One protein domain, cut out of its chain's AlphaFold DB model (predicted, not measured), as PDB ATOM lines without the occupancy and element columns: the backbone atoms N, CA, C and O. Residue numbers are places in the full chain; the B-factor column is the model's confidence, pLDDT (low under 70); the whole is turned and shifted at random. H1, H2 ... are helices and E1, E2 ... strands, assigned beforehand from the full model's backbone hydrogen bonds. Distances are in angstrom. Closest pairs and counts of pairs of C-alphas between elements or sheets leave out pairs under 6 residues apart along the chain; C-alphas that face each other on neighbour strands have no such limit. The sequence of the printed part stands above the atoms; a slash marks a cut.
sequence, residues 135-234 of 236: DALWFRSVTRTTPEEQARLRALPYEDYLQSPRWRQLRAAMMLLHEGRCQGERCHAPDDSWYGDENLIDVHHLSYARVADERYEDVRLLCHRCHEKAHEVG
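Overview. This is residues 135 to 234 of the 236 residues of an uncharacterized protein of Chloroflexi bacterium (UniProt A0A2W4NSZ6). A small two-stranded hairpin, E1 and E2, lies in the middle between two helices, with H4 packed on one side and H5 on the other side, mainly at E1. H1 runs beside H4, while H2 with the short H3 makes one end of the long axis and the loop around Ala 189 makes the opposite end. The printed part has 100 residues, with five named helices and two named strands in the order H1, H2, H3, H4, E1, E2, H5; the sheet's order is E1 - E2, antiparallel, and the class is mostly helix. The whole is compact, with a radius of gyration of the C-alphas of 13.6 A and spans of 42 by 29 by 21 A.

Arrangement. H1, residues 135 to 143, touches H4, residues 165 to 177, at a shallow tilt of 22 degrees, opposite ways; their closest C-alphas are those of Thr 143 and Leu 170, 6.1 A apart. H2, residues 147 to 154, is close to but not clearly touching H3, residues 158 to 162, with the closest C-alphas, Leu 153 and Tyr 161, 6.3 A apart. H3 is also close to but not clearly touching H4, with the closest C-alphas, Tyr 161 and Trp 167, 6.9 A apart. H1 and H2 are apart. E1, residues 201 to 205, and E2, residues 219 to 223, form an antiparallel hairpin at 147 degrees between their directions; N 202 and O 222, and N 220 and O 204, are within hydrogen-bond range, each pair at 2.8 A. The closest C-alphas of H4 and E1, Arg 171 and Val 203, are 6.1 A apart, and those of H4 and E2, Met 174 and Leu 221, are 6.4 A apart. H5, residues 224 to 233, has its closest C-alpha to E1 at His 224, 6.1 A from that of Ile 201. H4 and H5 are apart. In H1, H2, H3, H4 and H5 every O i to N i+4 pair is within hydrogen-bond range.

Along the chain. H1 begins at C-alpha 135, (163.402, 221.976, 153.986), and measures 11.7 A. H2 measures 10.4 A and H3 6.4 A. H4, the longest helix, measures 18.5 A and begins at C-alpha 165, (147.706, 217.392, 140.720). E1 and E2 each measure 13.1 A. H5 measures 14.6 A and ends at C-alpha 233, (143.752, 239.647, 159.344).

Size, cuts and confidence. The C-alphas farthest apart, Glu 148 and Ala 189, are separated by 42.4 A. The printed part has no cut. The links H4 to E1, 23 residues, and E1 to E2, 13 residues, are long. The mean pLDDT of the printed part is 91.4, and residues 188 to 191 and 196 are under 70.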
ATOM      1  N   ASP A 135     164.833 222.177 154.259       96.00
ATOM      2  CA  ASP A 135     163.402 221.976 153.986       96.00
ATOM      3  C   ASP A 135     162.946 222.791 152.760       96.00
ATOM      4  O   ASP A 135     162.252 222.265 151.896       96.00
ATOM      5  N   ALA A 136     163.433 224.028 152.595       96.56
ATOM      6  CA  ALA A 136     163.094 224.862 151.434       96.56
ATOM      7  C   ALA A 136     163.792 224.385 150.154       96.56
ATOM      8  O   ALA A 136     163.215 224.447 149.068       96.56
ATOM      9  N   LEU A 137     165.031 223.891 150.260       96.62
ATOM     10  CA  LEU A 137     165.744 223.310 149.118       96.62
ATOM     11  C   LEU A 137     165.076 222.028 148.632       96.62
ATOM     12  O   LEU A 137     164.890 221.861 147.426       96.62
ATOM     13  N   TRP A 138     164.713 221.148 149.564       97.56
ATOM     14  CA  TRP A 138     163.971 219.934 149.271       97.56
ATOM     15  C   TRP A 138     162.611 220.263 148.672       97.56
ATOM     16  O   TRP A 138     162.309 219.765 147.590       97.56
ATOM     17  N   PHE A 139     161.852 221.166 149.302       97.50
ATOM     18  CA  PHE A 139     160.551 221.601 148.810       97.50
ATOM     19  C   PHE A 139     160.672 222.076 147.366       97.50
ATOM     20  O   PHE A 139     160.084 221.466 146.482       97.50
ATOM     21  N   ARG A 140     161.564 223.041 147.091       96.31
ATOM     22  CA  ARG A 140     161.838 223.520 145.728       96.31
ATOM     23  C   ARG A 140     162.209 222.385 144.775       96.31
ATOM     24  O   ARG A 140     161.856 222.445 143.608       96.31
ATOM     25  N   SER A 141     162.950 221.370 145.220       95.81
ATOM     26  CA  SER A 141     163.344 220.257 144.348       95.81
ATOM     27  C   SER A 141     162.169 219.366 143.938       95.81
ATOM     28  O   SER A 141     162.131 218.933 142.791       95.81
ATOM     29  N   VAL A 142     161.200 219.147 144.833       95.88
ATOM     30  CA  VAL A 142     160.026 218.298 144.566       95.88
ATOM     31  C   VAL A 142     158.854 219.079 143.978       95.88
ATOM     32  O   VAL A 142     157.979 218.489 143.350       95.88
ATOM     33  N   THR A 143     158.831 220.401 144.173       95.19
ATOM     34  CA  THR A 143     157.761 221.283 143.705       95.19
ATOM     35  C   THR A 143     158.084 222.042 142.420       95.19
ATOM     36  O   THR A 143     157.209 222.667 141.827       95.19
ATOM     37  N   ARG A 144     159.321 221.992 141.932       93.62
ATOM     38  CA  ARG A 144     159.678 222.713 140.711       93.62
ATOM     39  C   ARG A 144     158.966 222.147 139.484       93.62
ATOM     40  O   ARG A 144     158.993 220.950 139.218       93.62
ATOM     41  N   THR A 145     158.420 223.053 138.688       94.31
ATOM     42  CA  THR A 145     157.789 222.799 137.387       94.31
ATOM     43  C   THR A 145     158.586 223.460 136.267       94.31
ATOM     44  O   THR A 145     159.462 224.297 136.512       94.31
ATOM     45  N   THR A 146     158.321 223.065 135.020       96.81
ATOM     46  CA  THR A 146     158.884 223.768 133.863       96.81
ATOM     47  C   THR A 146     158.141 225.089 133.635       96.81
ATOM     48  O   THR A 146     156.972 225.196 134.014       96.81
ATOM     49  N   PRO A 147     158.766 226.097 133.003       97.31
ATOM     50  CA  PRO A 147     158.096 227.364 132.702       97.31
ATOM     51  C   PRO A 147     156.791 227.208 131.905       97.31
ATOM     52  O   PRO A 147     155.841 227.954 132.132       97.31
ATOM     53  N   GLU A 148     156.717 226.229 131.001       98.06
ATOM     54  CA  GLU A 148     155.518 225.946 130.203       98.06
ATOM     55  C   GLU A 148     154.369 225.443 131.080       98.06
ATOM     56  O   GLU A 148     153.238 225.913 130.964       98.06
ATOM     57  N   GLU A 149     154.668 224.528 132.003       97.31
ATOM     58  CA  GLU A 149     153.694 224.008 132.960       97.31
ATOM     59  C   GLU A 149     153.237 225.098 133.940       97.31
ATOM     60  O   GLU A 149     152.049 225.197 134.242       97.31
ATOM     61  N   GLN A 150     154.147 225.975 134.375       97.62
ATOM     62  CA  GLN A 150     153.795 227.148 135.183       97.62
ATOM     63  C   GLN A 150     152.825 228.068 134.447       97.62
ATOM     64  O   GLN A 150     151.823 228.489 135.019       97.62
ATOM     65  N   ALA A 151     153.103 228.374 133.176       97.62
ATOM     66  CA  ALA A 151     152.225 229.203 132.361       97.62
ATOM     67  C   ALA A 151     150.842 228.555 132.190       97.62
ATOM     68  O   ALA A 151     149.829 229.240 132.325       97.62
ATOM     69  N   ARG A 152     150.794 227.234 131.969       98.19
ATOM     70  CA  ARG A 152     149.540 226.478 131.872       98.19
ATOM     71  C   ARG A 152     148.731 226.543 133.167       98.19
ATOM     72  O   ARG A 152     147.536 226.802 133.113       98.19
ATOM     73  N   LEU A 153     149.366 226.311 134.316       97.62
ATOM     74  CA  LEU A 153     148.700 226.326 135.621       97.62
ATOM     75  C   LEU A 153     148.215 227.729 136.010       97.62
ATOM     76  O   LEU A 153     147.110 227.854 136.521       97.62
ATOM     77  N   ARG A 154     148.987 228.784 135.709       97.00
ATOM     78  CA  ARG A 154     148.574 230.185 135.938       97.00
ATOM     79  C   ARG A 154     147.401 230.628 135.066       97.00
ATOM     80  O   ARG A 154     146.739 231.601 135.407       97.00
ATOM     81  N   ALA A 155     147.175 229.966 133.933       97.69
ATOM     82  CA  ALA A 155     146.049 230.257 133.052       97.69
ATOM     83  C   ALA A 155     144.732 229.618 133.528       97.69
ATOM     84  O   ALA A 155     143.677 229.938 132.980       97.69
ATOM     85  N   LEU A 156     144.777 228.710 134.510       97.62
ATOM     86  CA  LEU A 156     143.577 228.127 135.103       97.62
ATOM     87  C   LEU A 156     142.873 229.153 136.005       97.62
ATOM     88  O   LEU A 156     143.547 229.960 136.650       97.62
ATOM     89  N   PRO A 157     141.535 229.091 136.123       97.56
ATOM     90  CA  PRO A 157     140.842 229.662 137.272       97.56
ATOM     91  C   PRO A 157     141.497 229.190 138.575       97.56
ATOM     92  O   PRO A 157     141.971 228.054 138.668       97.56
ATOM     93  N   TYR A 158     141.551 230.056 139.582       96.00
ATOM     94  CA  TYR A 158     142.286 229.758 140.812       96.00
ATOM     95  C   TYR A 158     141.720 228.527 141.537       96.00
ATOM     96  O   TYR A 158     142.470 227.682 142.021       96.00
ATOM     97  N   GLU A 159     140.400 228.360 141.527       96.50
ATOM     98  CA  GLU A 159     139.712 227.201 142.089       96.50
ATOM     99  C   GLU A 159     140.140 225.902 141.390       96.50
ATOM    100  O   GLU A 159     140.410 224.899 142.053       96.50
ATOM    101  N   ASP A 160     140.295 225.932 140.064       97.56
ATOM    102  CA  ASP A 160     140.769 224.789 139.279       97.56
ATOM    103  C   ASP A 160     142.254 224.500 139.544       97.56
ATOM    104  O   ASP A 160     142.669 223.336 139.599       97.56
ATOM    105  N   TYR A 161     143.065 225.541 139.763       97.25
ATOM    106  CA  TYR A 161     144.459 225.392 140.175       97.25
ATOM    107  C   TYR A 161     144.575 224.638 141.507       97.25
ATOM    108  O   TYR A 161     145.357 223.685 141.598       97.25
ATOM    109  N   LEU A 162     143.753 224.983 142.503       96.19
ATOM    110  CA  LEU A 162     143.718 224.290 143.796       96.19
ATOM    111  C   LEU A 162     143.283 222.819 143.671       96.19
ATOM    112  O   LEU A 162     143.626 221.992 144.512       96.19
ATOM    113  N   GLN A 163     142.577 222.447 142.603       95.50
ATOM    114  CA  GLN A 163     142.229 221.050 142.327       95.50
ATOM    115  C   GLN A 163     143.288 220.303 141.507       95.50
ATOM    116  O   GLN A 163     143.175 219.084 141.328       95.50
ATOM    117  N   SER A 164     144.326 220.987 141.023       95.88
ATOM    118  CA  SER A 164     145.341 220.399 140.152       95.88
ATOM    119  C   SER A 164     146.205 219.346 140.872       95.88
ATOM    120  O   SER A 164     146.465 219.459 142.074       95.88
ATOM    121  N   PRO A 165     146.739 218.338 140.151       95.25
ATOM    122  CA  PRO A 165     147.706 217.392 140.720       95.25
ATOM    123  C   PRO A 165     148.921 218.087 141.345       95.25
ATOM    124  O   PRO A 165     149.477 217.619 142.337       95.25
ATOM    125  N   ARG A 166     149.305 219.237 140.780       95.31
ATOM    126  CA  ARG A 166     150.430 220.042 141.239       95.31
ATOM    127  C   ARG A 166     150.198 220.606 142.638       95.31
ATOM    128  O   ARG A 166     151.061 220.450 143.501       95.31
ATOM    129  N   TRP A 167     149.037 221.218 142.866       96.56
ATOM    130  CA  TRP A 167     148.681 221.753 144.178       96.56
ATOM    131  C   TRP A 167     148.596 220.646 145.229       96.56
ATOM    132  O   TRP A 167     149.139 220.777 146.324       96.56
ATOM    133  N   ARG A 168     148.006 219.497 144.879       95.06
ATOM    134  CA  ARG A 168     147.936 218.350 145.795       95.06
ATOM    135  C   ARG A 168     149.321 217.813 146.169       95.06
ATOM    136  O   ARG A 168     149.552 217.504 147.335       95.06
ATOM    137  N   GLN A 169     150.261 217.760 145.220       95.56
ATOM    138  CA  GLN A 169     151.650 217.384 145.499       95.56
ATOM    139  C   GLN A 169     152.335 218.393 146.433       95.56
ATOM    140  O   GLN A 169     153.020 217.991 147.373       95.56
ATOM    141  N   LEU A 170     152.151 219.697 146.194       96.69
ATOM    142  CA  LEU A 170     152.657 220.757 147.071       96.69
ATOM    143  C   LEU A 170     152.100 220.605 148.491       96.69
ATOM    144  O   LEU A 170     152.852 220.649 149.466       96.69
ATOM    145  N   ARG A 171     150.796 220.359 148.602       95.81
ATOM    146  CA  ARG A 171     150.110 220.132 149.871       95.81
ATOM    147  C   ARG A 171     150.651 218.921 150.621       95.81
ATOM    148  O   ARG A 171     150.999 219.042 151.793       95.81
ATOM    149  N   ALA A 172     150.817 217.794 149.934       95.19
ATOM    150  CA  ALA A 172     151.450 216.602 150.490       95.19
ATOM    151  C   ALA A 172     152.889 216.878 150.974       95.19
ATOM    152  O   ALA A 172     153.284 216.400 152.038       95.19
ATOM    153  N   ALA A 173     153.659 217.696 150.246       96.56
ATOM    154  CA  ALA A 173     155.010 218.082 150.649       96.56
ATOM    155  C   ALA A 173     155.014 218.932 151.935       96.56
ATOM    156  O   ALA A 173     155.806 218.660 152.838       96.56
ATOM    157  N   MET A 174     154.106 219.909 152.061       96.94
ATOM    158  CA  MET A 174     153.958 220.707 153.289       96.94
ATOM    159  C   MET A 174     153.533 219.848 154.482       96.94
ATOM    160  O   MET A 174     154.096 219.984 155.569       96.94
ATOM    161  N   MET A 175     152.588 218.925 154.281       94.50
ATOM    162  CA  MET A 175     152.178 217.977 155.319       94.50
ATOM    163  C   MET A 175     153.343 217.111 155.802       94.50
ATOM    164  O   MET A 175     153.504 216.944 157.008       94.50
ATOM    165  N   LEU A 176     154.178 216.600 154.893       94.81
ATOM    166  CA  LEU A 176     155.367 215.826 155.257       94.81
ATOM    167  C   LEU A 176     156.342 216.668 156.092       94.81
ATOM    168  O   LEU A 176     156.764 216.237 157.166       94.81
ATOM    169  N   LEU A 177     156.699 217.868 155.621       95.44
ATOM    170  CA  LEU A 177     157.690 218.721 156.290       95.44
ATOM    171  C   LEU A 177     157.260 219.146 157.694       95.44
ATOM    172  O   LEU A 177     158.097 219.217 158.594       95.44
ATOM    173  N   HIS A 178     155.964 219.392 157.883       93.94
ATOM    174  CA  HIS A 178     155.414 219.891 159.141       93.94
ATOM    175  C   HIS A 178     154.781 218.819 160.016       93.94
ATOM    176  O   HIS A 178     154.099 219.144 160.981       93.94
ATOM    177  N   GLU A 179     155.003 217.540 159.721       92.69
ATOM    178  CA  GLU A 179     154.422 216.433 160.486       92.69
ATOM    179  C   GLU A 179     152.886 216.489 160.566       92.69
ATOM    180  O   GLU A 179     152.278 216.101 161.565       92.69
ATOM    181  N   GLY A 180     152.264 217.040 159.520       91.88
ATOM    182  CA  GLY A 180     150.838 217.316 159.458       91.88
ATOM    183  C   GLY A 180     150.368 218.286 160.536       91.88
ATOM    184  O   GLY A 180     149.199 218.225 160.878       91.88
ATOM    185  N   ARG A 181     151.244 219.116 161.118       91.94
ATOM    186  CA  ARG A 181     150.925 220.076 162.182       91.94
ATOM    187  C   ARG A 181     150.661 221.451 161.577       91.94
ATOM    188  O   ARG A 181     151.416 221.915 160.726       91.94
ATOM    189  N   CYS A 182     149.610 222.118 162.049       92.69
ATOM    190  CA  CYS A 182     149.358 223.531 161.764       92.69
ATOM    191  C   CYS A 182     150.613 224.389 162.097       92.69
ATOM    192  O   CYS A 182     151.511 223.974 162.822       92.69
ATOM    193  N   GLN A 183     150.711 225.582 161.532       92.88
ATOM    194  CA  GLN A 183     151.787 226.544 161.796       92.88
ATOM    195  C   GLN A 183     151.217 227.897 162.250       92.88
ATOM    196  O   GLN A 183     151.889 228.927 162.202       92.88
ATOM    197  N   GLY A 184     149.938 227.913 162.629       90.88
ATOM    198  CA  GLY A 184     149.253 229.077 163.167       90.88
ATOM    199  C   GLY A 184     149.633 229.319 164.623       90.88
ATOM    200  O   GLY A 184     149.870 228.388 165.396       90.88
ATOM    201  N   GLU A 185     149.656 230.585 165.025       84.38
ATOM    202  CA  GLU A 185     149.971 230.945 166.402       84.38
ATOM    203  C   GLU A 185     148.970 230.317 167.381       84.38
ATOM    204  O   GLU A 185     147.753 230.380 167.191       84.38
ATOM    205  N   ARG A 186     149.493 229.729 168.467       80.69
ATOM    206  CA  ARG A 186     148.700 229.132 169.560       80.69
ATOM    207  C   ARG A 186     147.784 227.977 169.114       80.69
ATOM    208  O   ARG A 186     146.747 227.746 169.734       80.69
ATOM    209  N   CYS A 187     148.153 227.248 168.057       79.50
ATOM    210  CA  CYS A 187     147.334 226.166 167.502       79.50
ATOM    211  C   CYS A 187     147.784 224.735 167.866       79.50
ATOM    212  O   CYS A 187     147.355 223.791 167.211       79.50
ATOM    213  N   HIS A 188     148.616 224.547 168.897       67.38
ATOM    214  CA  HIS A 188     149.227 223.238 169.164       67.38
ATOM    215  C   HIS A 188     149.091 222.787 170.611       67.38
ATOM    216  O   HIS A 188     149.731 223.362 171.494       67.38
ATOM    217  N   ALA A 189     148.360 221.693 170.832       62.41
ATOM    218  CA  ALA A 189     148.822 220.701 171.789       62.41
ATOM    219  C   ALA A 189     149.992 219.902 171.160       62.41
ATOM    220  O   ALA A 189     150.047 219.757 169.936       62.41
ATOM    221  N   PRO A 190     150.952 219.388 171.953       53.41
ATOM    222  CA  PRO A 190     152.122 218.649 171.451       53.41
ATOM    223  C   PRO A 190     151.801 217.453 170.535       53.41
ATOM    224  O   PRO A 190     152.646 217.079 169.710       53.41
ATOM    225  N   ASP A 191     150.585 216.915 170.660       59.47
ATOM    226  CA  ASP A 191     150.097 215.709 169.989       59.47
ATOM    227  C   ASP A 191     149.126 215.993 168.825       59.47
ATOM    228  O   ASP A 191     148.660 215.058 168.175       59.47
ATOM    229  N   ASP A 192     148.857 217.267 168.507       73.62
ATOM    230  CA  ASP A 192     147.974 217.644 167.397       73.62
ATOM    231  C   ASP A 192     148.703 217.479 166.053       73.62
ATOM    232  O   ASP A 192     149.375 218.392 165.560       73.62
ATOM    233  N   SER A 193     148.592 216.291 165.457       77.75
ATOM    234  CA  SER A 193     148.961 216.015 164.067       77.75
ATOM    235  C   SER A 193     147.718 215.597 163.290       77.75
ATOM    236  O   SER A 193     146.999 214.687 163.694       77.75
ATOM    237  N   TRP A 194     147.489 216.242 162.148       79.94
ATOM    238  CA  TRP A 194     146.357 215.974 161.257       79.94
ATOM    239  C   TRP A 194     146.696 214.947 160.168       79.94
ATOM    240  O   TRP A 194     146.052 214.865 159.122       79.94
ATOM    241  N   TYR A 195     147.730 214.138 160.393       80.00
ATOM    242  CA  TYR A 195     148.043 213.008 159.532       80.00
ATOM    243  C   TYR A 195     146.847 212.047 159.413       80.00
ATOM    244  O   TYR A 195     146.371 211.504 160.405       80.00
ATOM    245  N   GLY A 196     146.390 211.804 158.182       67.00
ATOM    246  CA  GLY A 196     145.276 210.891 157.896       67.00
ATOM    247  C   GLY A 196     143.881 211.526 157.933       67.00
ATOM    248  O   GLY A 196     142.916 210.843 157.585       67.00
ATOM    249  N   ASP A 197     143.771 212.812 158.284       75.62
ATOM    250  CA  ASP A 197     142.565 213.618 158.065       75.62
ATOM    251  C   ASP A 197     142.929 214.925 157.367       75.62
ATOM    252  O   ASP A 197     142.995 216.013 157.943       75.62
ATOM    253  N   GLU A 198     143.216 214.779 156.077       71.50
ATOM    254  CA  GLU A 198     143.585 215.887 155.216       71.50
ATOM    255  C   GLU A 198     142.518 216.993 155.224       71.50
ATOM    256  O   GLU A 198     142.866 218.160 155.134       71.50
ATOM    257  N   ASN A 199     141.235 216.689 155.413       78.12
ATOM    258  CA  ASN A 199     140.172 217.701 155.346       78.12
ATOM    259  C   ASN A 199     140.208 218.724 156.495       78.12
ATOM    260  O   ASN A 199     139.486 219.715 156.453       78.12
ATOM    261  N   LEU A 200     141.021 218.487 157.527       84.81
ATOM    262  CA  LEU A 200     141.151 219.377 158.680       84.81
ATOM    263  C   LEU A 200     142.349 220.329 158.581       84.81
ATOM    264  O   LEU A 200     142.520 221.190 159.455       84.81
ATOM    265  N   ILE A 201     143.184 220.169 157.547       90.81
ATOM    266  CA  ILE A 201     144.398 220.953 157.360       90.81
ATOM    267  C   ILE A 201     144.589 221.388 155.903       90.81
ATOM    268  O   ILE A 201     144.576 220.597 154.954       90.81
ATOM    269  N   ASP A 202     144.820 222.682 155.747       92.44
ATOM    270  CA  ASP A 202     144.913 223.375 154.475       92.44
ATOM    271  C   ASP A 202     146.286 224.012 154.312       92.44
ATOM    272  O   ASP A 202     146.975 224.342 155.278       92.44
ATOM    273  N   VAL A 203     146.695 224.193 153.060       95.62
ATOM    274  CA  VAL A 203     147.852 225.023 152.742       95.62
ATOM    275  C   VAL A 203     147.347 226.410 152.387       95.62
ATOM    276  O   VAL A 203     146.691 226.601 151.370       95.62
ATOM    277  N   HIS A 204     147.661 227.364 153.248       96.00
ATOM    278  CA  HIS A 204     147.382 228.774 153.069       96.00
ATOM    279  C   HIS A 204     148.489 229.424 152.240       96.00
ATOM    280  O   HIS A 204     149.668 229.189 152.516       96.00
ATOM    281  N   HIS A 205     148.135 230.258 151.267       96.62
ATOM    282  CA  HIS A 205     149.103 231.115 150.587       96.62
ATOM    283  C   HIS A 205     149.368 232.361 151.435       96.62
ATOM    284  O   HIS A 205     148.436 233.048 151.811       96.62
ATOM    285  N   LEU A 206     150.639 232.658 151.698       95.25
ATOM    286  CA  LEU A 206     151.100 233.913 152.312       95.25
ATOM    287  C   LEU A 206     151.432 234.986 151.265       95.25
ATOM    288  O   LEU A 206     151.750 236.122 151.598       95.25
ATOM    289  N   SER A 207     151.526 234.579 150.001       94.19
ATOM    290  CA  SER A 207     151.756 235.474 148.875       94.19
ATOM    291  C   SER A 207     151.324 234.786 147.587       94.19
ATOM    292  O   SER A 207     151.826 233.718 147.232       94.19
ATOM    293  N   TYR A 208     150.504 235.478 146.805       95.00
ATOM    294  CA  TYR A 208     150.024 235.016 145.500       95.00
ATOM    295  C   TYR A 208     150.954 235.405 144.337       95.00
ATOM    296  O   TYR A 208     150.693 235.088 143.179       95.00
ATOM    297  N   ALA A 209     152.083 236.069 144.614       96.00
ATOM    298  CA  ALA A 209     152.993 236.573 143.581       96.00
ATOM    299  C   ALA A 209     153.649 235.471 142.721       96.00
ATOM    300  O   ALA A 209     154.219 235.764 141.669       96.00
ATOM    301  N   ARG A 210     153.626 234.214 143.185       95.81
ATOM    302  CA  ARG A 210     154.315 233.067 142.573       95.81
ATOM    303  C   ARG A 210     153.409 231.847 142.399       95.81
ATOM    304  O   ARG A 210     153.900 230.727 142.449       95.81
ATOM    305  N   VAL A 211     152.113 232.044 142.150       96.12
ATOM    306  CA  VAL A 211     151.200 230.923 141.850       96.12
ATOM    307  C   VAL A 211     151.795 230.022 140.753       96.12
ATOM    308  O   VAL A 211     152.331 230.517 139.751       96.12
ATOM    309  N   ALA A 212     151.726 228.708 140.971       95.75
ATOM    310  CA  ALA A 212     152.333 227.617 140.200       95.75
ATOM    311  C   ALA A 212     153.875 227.495 140.249       95.75
ATOM    312  O   ALA A 212     154.432 226.583 139.629       95.75
ATOM    313  N   ASP A 213     154.562 228.382 140.971       96.88
ATOM    314  CA  ASP A 213     156.005 228.354 141.269       96.88
ATOM    315  C   ASP A 213     156.252 228.708 142.747       96.88
ATOM    316  O   ASP A 213     157.171 229.459 143.091       96.88
ATOM    317  N   GLU A 214     155.376 228.221 143.627       97.69
ATOM    318  CA  GLU A 214     155.403 228.556 145.043       97.69
ATOM    319  C   GLU A 214     156.728 228.124 145.666       97.69
ATOM    320  O   GLU A 214     157.217 226.999 145.497       97.69
ATOM    321  N   ARG A 215     157.296 229.031 146.448       97.06
ATOM    322  CA  ARG A 215     158.413 228.748 147.336       97.06
ATOM    323  C   ARG A 215     157.884 228.216 148.654       97.06
ATOM    324  O   ARG A 215     156.725 228.403 149.004       97.06
ATOM    325  N   TYR A 216     158.772 227.591 149.412       97.31
ATOM    326  CA  TYR A 216     158.441 227.103 150.743       97.31
ATOM    327  C   TYR A 216     157.910 228.226 151.650       97.31
ATOM    328  O   TYR A 216     157.001 228.003 152.436       97.31
ATOM    329  N   GLU A 217     158.429 229.447 151.499       96.56
ATOM    330  CA  GLU A 217     158.015 230.609 152.291       96.56
ATOM    331  C   GLU A 217     156.716 231.268 151.793       96.56
ATOM    332  O   GLU A 217     156.196 232.155 152.466       96.56
ATOM    333  N   ASP A 218     156.194 230.857 150.631       97.00
ATOM    334  CA  ASP A 218     154.948 231.397 150.059       97.00
ATOM    335  C   ASP A 218     153.705 230.750 150.640       97.00
ATOM    336  O   ASP A 218     152.594 231.205 150.378       97.00
ATOM    337  N   VAL A 219     153.880 229.668 151.388       97.44
ATOM    338  CA  VAL A 219     152.786 228.840 151.856       97.44
ATOM    339  C   VAL A 219     152.970 228.451 153.311       97.44
ATOM    340  O   VAL A 219     154.077 228.413 153.848       97.44
ATOM    341  N   ARG A 220     151.856 228.148 153.968       96.25
ATOM    342  CA  ARG A 220     151.828 227.723 155.362       96.25
ATOM    343  C   ARG A 220     150.762 226.660 155.562       96.25
ATOM    344  O   ARG A 220     149.644 226.809 155.094       96.25
ATOM    345  N   LEU A 221     151.088 225.603 156.289       95.31
ATOM    346  CA  LEU A 221     150.136 224.564 156.651       95.31
ATOM    347  C   LEU A 221     149.315 225.028 157.866       95.31
ATOM    348  O   LEU A 221     149.874 225.248 158.938       95.31
ATOM    349  N   LEU A 222     148.005 225.206 157.721       94.06
ATOM    350  CA  LEU A 222     147.105 225.723 158.754       94.06
ATOM    351  C   LEU A 222     145.897 224.801 158.928       94.06
ATOM    352  O   LEU A 222     145.351 224.299 157.957       94.06
ATOM    353  N   CYS A 223     145.434 224.601 160.163       92.06
ATOM    354  CA  CYS A 223     144.110 224.013 160.364       92.06
ATOM    355  C   CYS A 223     143.024 225.013 159.944       92.06
ATOM    356  O   CYS A 223     143.274 226.221 159.942       92.06
ATOM    357  N   HIS A 224     141.808 224.528 159.696       89.75
ATOM    358  CA  HIS A 224     140.686 225.357 159.245       89.75
ATOM    359  C   HIS A 224     140.493 226.647 160.072       89.75
ATOM    360  O   HIS A 224     140.500 227.750 159.533       89.75
ATOM    361  N   ARG A 225     140.475 226.540 161.408       90.19
ATOM    362  CA  ARG A 225     140.333 227.698 162.314       90.19
ATOM    363  C   ARG A 225     141.444 228.741 162.144       90.19
ATOM    364  O   ARG A 225     141.210 229.933 162.315       90.19
ATOM    365  N   CYS A 226     142.683 228.304 161.930       92.69
ATOM    366  CA  CYS A 226     143.802 229.224 161.719       92.69
ATOM    367  C   CYS A 226     143.816 229.780 160.297       92.69
ATOM    368  O   CYS A 226     144.252 230.913 160.114       92.69
ATOM    369  N   HIS A 227     143.326 229.006 159.331       92.88
ATOM    370  CA  HIS A 227     143.172 229.416 157.945       92.88
ATOM    371  C   HIS A 227     142.165 230.570 157.814       92.88
ATOM    372  O   HIS A 227     142.501 231.614 157.268       92.88
ATOM    373  N   GLU A 228     140.975 230.440 158.408       91.81
ATOM    374  CA  GLU A 228     139.956 231.504 158.420       91.81
ATOM    375  C   GLU A 228     140.485 232.802 159.044       91.81
ATOM    376  O   GLU A 228     140.368 233.877 158.461       91.81
ATOM    377  N   LYS A 229     141.166 232.696 160.192       91.62
ATOM    378  CA  LYS A 229     141.784 233.853 160.858       91.62
ATOM    379  C   LYS A 229     142.849 234.540 160.008       91.62
ATOM    380  O   LYS A 229     143.014 235.752 160.118       91.62
ATOM    381  N   ALA A 230     143.608 233.788 159.211       90.69
ATOM    382  CA  ALA A 230     144.632 234.373 158.354       90.69
ATOM    383  C   ALA A 230     144.007 235.278 157.277       90.69
ATOM    384  O   ALA A 230     144.505 236.385 157.061       90.69
ATOM    385  N   HIS A 231     142.861 234.873 156.718       90.94
ATOM    386  CA  HIS A 231     142.077 235.705 155.803       90.94
ATOM    387  C   HIS A 231     141.444 236.927 156.487       90.94
ATOM    388  O   HIS A 231     141.425 238.009 155.909       90.94
ATOM    389  N   GLU A 232     140.965 236.803 157.732       87.81
ATOM    390  CA  GLU A 232     140.399 237.943 158.478       87.81
ATOM    391  C   GLU A 232     141.421 239.064 158.729       87.81
ATOM    392  O   GLU A 232     141.080 240.246 158.685       87.81
ATOM    393  N   VAL A 233     142.674 238.697 159.011       79.75
ATOM    394  CA  VAL A 233     143.752 239.647 159.344       79.75
ATOM    395  C   VAL A 233     144.425 240.217 158.085       79.75
ATOM    396  O   VAL A 233     145.215 241.155 158.187       79.75
ATOM    397  N   GLY A 234     144.095 239.701 156.895       74.31
ATOM    398  CA  GLY A 234     144.713 240.114 155.636       74.31
ATOM    399  C   GLY A 234     146.182 239.705 155.547       74.31
ATOM    400  O   GLY A 234     147.009 240.494 155.102       74.31
TER     401      GLY A 234